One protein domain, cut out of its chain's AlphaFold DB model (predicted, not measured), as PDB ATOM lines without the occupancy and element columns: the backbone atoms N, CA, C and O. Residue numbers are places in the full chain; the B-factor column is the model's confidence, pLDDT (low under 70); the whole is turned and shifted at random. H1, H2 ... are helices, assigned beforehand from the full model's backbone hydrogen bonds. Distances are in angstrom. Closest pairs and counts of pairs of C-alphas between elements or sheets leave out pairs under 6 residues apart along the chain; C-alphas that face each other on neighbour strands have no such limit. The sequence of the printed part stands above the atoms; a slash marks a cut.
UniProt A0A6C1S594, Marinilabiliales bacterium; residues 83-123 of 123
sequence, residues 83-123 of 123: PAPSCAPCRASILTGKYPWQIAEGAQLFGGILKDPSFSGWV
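Overview. This is residues 83 to 123 of the 123 residues of a protein of Marinilabiliales bacterium (UniProt A0A6C1S594). This small domain has little regular structure: the helix H1 with the one-turn helix H2 packed on it, and a long winding tail, residues 108 to 123, that reaches the far end of the longest axis. The printed part has 41 residues with two named helices, H1 then H2, and no named strand. The class is all helix, though the named elements hold only 14 residues. The whole is compact, with a radius of gyration of the C-alphas of 9.0 A and spans of 27 by 19 by 15 A.

Along the chain. Find C-alpha 87 at (9.263, 50.618, -19.597); from there H1, residues 87 to 96, runs 14.3 A to C-alpha 96 at (18.704, 40.874, -14.952). Look next at H2, residues 104 to 107, which ends at C-alpha 107 at (15.596, 45.305, -25.047).

Arrangement. H1 and H2 touch; their closest C-alphas, of Pro 89 and Ala 107, are 4.6 A apart. In H1 every O i to N i+4 pair is within hydrogen-bond range; H2 is too short for such a pair.

Size, cuts and confidence. The C-alphas farthest apart, of Pro 85 and Gly 121, are 27.6 A apart. The printed part has no cut, and the link from H1 to H2 is short. Residues 114 to 123 have pLDDT under 70; the chain ends at Val 123.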
ATOM      1  N   PRO A  83      18.430  52.683 -17.221       94.00
ATOM      2  CA  PRO A  83      19.254  52.033 -18.243       94.00
ATOM      3  C   PRO A  83      18.681  52.180 -19.660       94.00
ATOM      4  O   PRO A  83      19.421  52.082 -20.634       94.00
ATOM      5  N   ALA A  84      17.372  52.421 -19.783       93.81
ATOM      6  CA  ALA A  84      16.700  52.722 -21.041       93.81
ATOM      7  C   ALA A  84      15.497  53.654 -20.798       93.81
ATOM      8  O   ALA A  84      14.805  53.484 -19.791       93.81
ATOM      9  N   PRO A  85      15.181  54.580 -21.723       92.50
ATOM     10  CA  PRO A  85      14.010  55.456 -21.635       92.50
ATOM     11  C   PRO A  85      12.731  54.749 -22.130       92.50
ATOM     12  O   PRO A  85      12.002  55.268 -22.971       92.50
ATOM     13  N   SER A  86      12.492  53.511 -21.686       92.62
ATOM     14  CA  SER A  86      11.311  52.721 -22.055       92.62
ATOM     15  C   SER A  86      11.017  51.649 -21.000       92.62
ATOM     16  O   SER A  86      11.935  51.082 -20.404       92.62
ATOM     17  N   CYS A  87       9.735  51.370 -20.759       92.62
ATOM     18  CA  CYS A  87       9.263  50.618 -19.597       92.62
ATOM     19  C   CYS A  87       9.733  49.147 -19.577       92.62
ATOM     20  O   CYS A  87      10.302  48.693 -18.582       92.62
ATOM     21  N   ALA A  88       9.566  48.407 -20.678       92.19
ATOM     22  CA  ALA A  88      10.006  47.014 -20.780       92.19
ATOM     23  C   ALA A  88      11.538  46.852 -20.684       92.19
ATOM     24  O   ALA A  88      11.976  46.119 -19.794       92.19
ATOM     25  N   PRO A  89      12.370  47.555 -21.484       93.44
ATOM     26  CA  PRO A  89      13.824  47.400 -21.402       93.44
ATOM     27  C   PRO A  89      14.419  47.916 -20.089       93.44
ATOM     28  O   PRO A  89      15.407  47.357 -19.608       93.44
ATOM     29  N   CYS A  90      13.816  48.937 -19.468       94.38
ATOM     30  CA  CYS A  90      14.235  49.413 -18.152       94.38
ATOM     31  C   CYS A  90      14.037  48.329 -17.085       94.38
ATOM     32  O   CYS A  90      14.996  47.926 -16.423       94.38
ATOM     33  N   ARG A  91      12.819  47.776 -16.978       94.06
ATOM     34  CA  ARG A  91      12.519  46.690 -16.030       94.06
ATOM     35  C   ARG A  91      13.337  45.434 -16.311       94.06
ATOM     36  O   ARG A  91      13.825  44.808 -15.377       94.06
ATOM     37  N   ALA A  92      13.526  45.088 -17.580       93.19
ATOM     38  CA  ALA A  92      14.344  43.953 -17.983       93.19
ATOM     39  C   ALA A  92      15.803  44.098 -17.516       93.19
ATOM     40  O   ALA A  92      16.381  43.157 -16.968       93.19
ATOM     41  N   SER A  93      16.375  45.295 -17.656       94.19
ATOM     42  CA  SER A  93      17.729  45.601 -17.178       94.19
ATOM     43  C   SER A  93      17.820  45.544 -15.647       94.19
ATOM     44  O   SER A  93      18.764  44.972 -15.110       94.19
ATOM     45  N   ILE A  94      16.809  46.063 -14.938       94.44
ATOM     46  CA  ILE A  94      16.718  46.004 -13.469       94.44
ATOM     47  C   ILE A  94      16.673  44.553 -12.971       94.44
ATOM     48  O   ILE A  94      17.410  44.196 -12.058       94.44
ATOM     49  N   LEU A  95      15.827  43.711 -13.572       92.19
ATOM     50  CA  LEU A  95      15.635  42.321 -13.143       92.19
ATOM     51  C   LEU A  95      16.853  41.437 -13.426       92.19
ATOM     52  O   LEU A  95      17.135  40.516 -12.668       92.19
ATOM     53  N   THR A  96      17.560  41.697 -14.525       91.44
ATOM     54  CA  THR A  96      18.704  40.874 -14.952       91.44
ATOM     55  C   THR A  96      20.049  41.400 -14.458       91.44
ATOM     56  O   THR A  96      21.039  40.672 -14.513       91.44
ATOM     57  N   GLY A  97      20.115  42.662 -14.022       93.12
ATOM     58  CA  GLY A  97      21.371  43.353 -13.725       93.12
ATOM     59  C   GLY A  97      22.255  43.575 -14.959       93.12
ATOM     60  O   GLY A  97      23.457  43.794 -14.821       93.12
ATOM     61  N   LYS A  98      21.686  43.478 -16.167       92.62
ATOM     62  CA  LYS A  98      22.400  43.612 -17.441       92.62
ATOM     63  C   LYS A  98      21.981  44.875 -18.175       92.62
ATOM     64  O   LYS A  98      20.880  45.385 -17.994       92.62
ATOM     65  N   TYR A  99      22.852  45.353 -19.053       94.12
ATOM     66  CA  TYR A  99      22.521  46.469 -19.926       94.12
ATOM     67  C   TYR A  99      21.567  46.054 -21.058       94.12
ATOM     68  O   TYR A  99      21.596  44.892 -21.476       94.12
ATOM     69  N   PRO A 100      20.794  46.995 -21.639       92.38
ATOM     70  CA  PRO A 100      19.836  46.695 -22.704       92.38
ATOM     71  C   PRO A 100      20.424  45.922 -23.895       92.38
ATOM     72  O   PRO A 100      19.798  45.006 -24.412       92.38
ATOM     73  N   TRP A 101      21.660  46.211 -24.309       91.88
ATOM     74  CA  TRP A 101      22.298  45.503 -25.432       91.88
ATOM     75  C   TRP A 101      22.669  44.040 -25.128       91.88
ATOM     76  O   TRP A 101      23.066  43.312 -26.032       91.88
ATOM     77  N   GLN A 102      22.566  43.599 -23.872       91.12
ATOM     78  CA  GLN A 102      22.908  42.241 -23.434       91.12
ATOM     79  C   GLN A 102      21.680  41.342 -23.223       91.12
ATOM     80  O   GLN A 102      21.848  40.182 -22.848       91.12
ATOM     81  N   ILE A 103      20.467  41.874 -23.400       89.75
ATOM     82  CA  ILE A 103      19.203  41.192 -23.064       89.75
ATOM     83  C   ILE A 103      18.317  40.915 -24.289       89.75
ATOM     84  O   ILE A 103      17.139  40.611 -24.126       89.75
ATOM     85  N   ALA A 104      18.880  41.008 -25.501       88.75
ATOM     86  CA  ALA A 104      18.246  40.636 -26.772       88.75
ATOM     87  C   ALA A 104      16.805  41.171 -26.921       88.75
ATOM     88  O   ALA A 104      16.589  42.381 -26.899       88.75
ATOM     89  N   GLU A 105      15.812  40.286 -27.044       87.94
ATOM     90  CA  GLU A 105      14.387  40.636 -27.149       87.94
ATOM     91  C   GLU A 105      13.874  41.411 -25.921       87.94
ATOM     92  O   GLU A 105      12.959  42.221 -26.033       87.94
ATOM     93  N   GLY A 106      14.492  41.240 -24.750       87.56
ATOM     94  CA  GLY A 106      14.212  42.035 -23.552       87.56
ATOM     95  C   GLY A 106      14.550  43.523 -23.695       87.56
ATOM     96  O   GLY A 106      14.086  44.327 -22.891       87.56
ATOM     97  N   ALA A 107      15.316  43.908 -24.719       90.50
ATOM     98  CA  ALA A 107      15.596  45.305 -25.047       90.50
ATOM     99  C   ALA A 107      14.443  45.996 -25.801       90.50
ATOM    100  O   ALA A 107      14.495  47.205 -26.032       90.50
ATOM    101  N   GLN A 108      13.417  45.247 -26.216       89.56
ATOM    102  CA  GLN A 108      12.308  45.753 -27.020       89.56
ATOM    103  C   GLN A 108      11.065  46.011 -26.163       89.56
ATOM    104  O   GLN A 108      10.791  45.290 -25.207       89.56
ATOM    105  N   LEU A 109      10.256  47.002 -26.549       86.44
ATOM    106  CA  LEU A 109       9.027  47.360 -25.828       86.44
ATOM    107  C   LEU A 109       8.007  46.208 -25.767       86.44
ATOM    108  O   LEU A 109       7.363  46.004 -24.742       86.44
ATOM    109  N   PHE A 110       7.876  45.460 -26.866       85.75
ATOM    110  CA  PHE A 110       6.950  44.327 -27.005       85.75
ATOM    111  C   PHE A 110       7.662  42.964 -26.986       85.75
ATOM    112  O   PHE A 110       7.038  41.918 -27.203       85.75
ATOM    113  N   GLY A 111       8.974  42.974 -26.751       80.25
ATOM    114  CA  GLY A 111       9.763  41.770 -26.543       80.25
ATOM    115  C   GLY A 111       9.690  41.315 -25.085       80.25
ATOM    116  O   GLY A 111       9.096  41.971 -24.230       80.25
ATOM    117  N   GLY A 112      10.238  40.141 -24.787       77.00
ATOM    118  CA  GLY A 112      10.206  39.600 -23.432       77.00
ATOM    119  C   GLY A 112      11.409  38.719 -23.163       77.00
ATOM    120  O   GLY A 112      11.752  37.885 -23.996       77.00
ATOM    121  N   ILE A 113      12.003  38.870 -21.977       74.69
ATOM    122  CA  ILE A 113      13.163  38.079 -21.531       74.69
ATOM    123  C   ILE A 113      12.871  36.573 -21.582       74.69
ATOM    124  O   ILE A 113      13.734  35.793 -21.959       74.69
ATOM    125  N   LEU A 114      11.638  36.159 -21.276       67.75
ATOM    126  CA  LEU A 114      11.248  34.743 -21.275       67.75
ATOM    127  C   LEU A 114      11.259  34.093 -22.667       67.75
ATOM    128  O   LEU A 114      11.220  32.872 -22.766       67.75
ATOM    129  N   LYS A 115      11.279  34.887 -23.745       65.31
ATOM    130  CA  LYS A 115      11.370  34.363 -25.114       65.31
ATOM    131  C   LYS A 115      12.807  34.015 -25.507       65.31
ATOM    132  O   LYS A 115      12.999  33.328 -26.506       65.31
ATOM    133  N   ASP A 116      13.798  34.481 -24.750       66.81
ATOM    134  CA  ASP A 116      15.208  34.201 -25.001       66.81
ATOM    135  C   ASP A 116      15.630  32.900 -24.278       66.81
ATOM    136  O   ASP A 116      15.532  32.811 -23.048       66.81
ATOM    137  N   PRO A 117      16.133  31.884 -25.011       69.31
ATOM    138  CA  PRO A 117      16.592  30.622 -24.430       69.31
ATOM    139  C   PRO A 117      17.673  30.784 -23.354       69.31
ATOM    140  O   PRO A 117      17.784  29.937 -22.471       69.31
ATOM    141  N   SER A 118      18.457  31.866 -23.389       69.75
ATOM    142  CA  SER A 118      19.512  32.130 -22.404       69.75
ATOM    143  C   SER A 118      18.980  32.457 -21.000       69.75
ATOM    144  O   SER A 118      19.721  32.324 -20.022       69.75
ATOM    145  N   PHE A 119      17.695  32.814 -20.877       65.94
ATOM    146  CA  PHE A 119      17.030  33.114 -19.603       65.94
ATOM    147  C   PHE A 119      16.020  32.040 -19.162       65.94
ATOM    148  O   PHE A 119      15.496  32.113 -18.054       65.94
ATOM    149  N   SER A 120      15.799  30.999 -19.974       59.25
ATOM    150  CA  SER A 120      14.835  29.914 -19.721       59.25
ATOM    151  C   SER A 120      15.099  29.084 -18.450       59.25
ATOM    152  O   SER A 120      14.211  28.345 -18.040       59.25
ATOM    153  N   GLY A 121      16.291  29.156 -17.847       59.38
ATOM    154  CA  GLY A 121      16.653  28.401 -16.636       59.38
ATOM    155  C   GLY A 121      16.610  29.198 -15.327       59.38
ATOM    156  O   GLY A 121      17.037  28.679 -14.300       59.38
ATOM    157  N   TRP A 122      16.171  30.460 -15.366       55.12
ATOM    158  CA  TRP A 122      16.188  31.380 -14.216       55.12
ATOM    159  C   TRP A 122      14.822  31.549 -13.534       55.12
ATOM    160  O   TRP A 122      14.734  32.268 -12.539       55.12
ATOM    161  N   VAL A 123      13.776  30.910 -14.070       47.66
ATOM    162  CA  VAL A 123      12.396  30.936 -13.556       47.66
ATOM    163  C   VAL A 123      11.928  29.519 -13.271       47.66
ATOM    164  O   VAL A 123      12.199  28.645 -14.125       47.66
TER     165      VAL A 123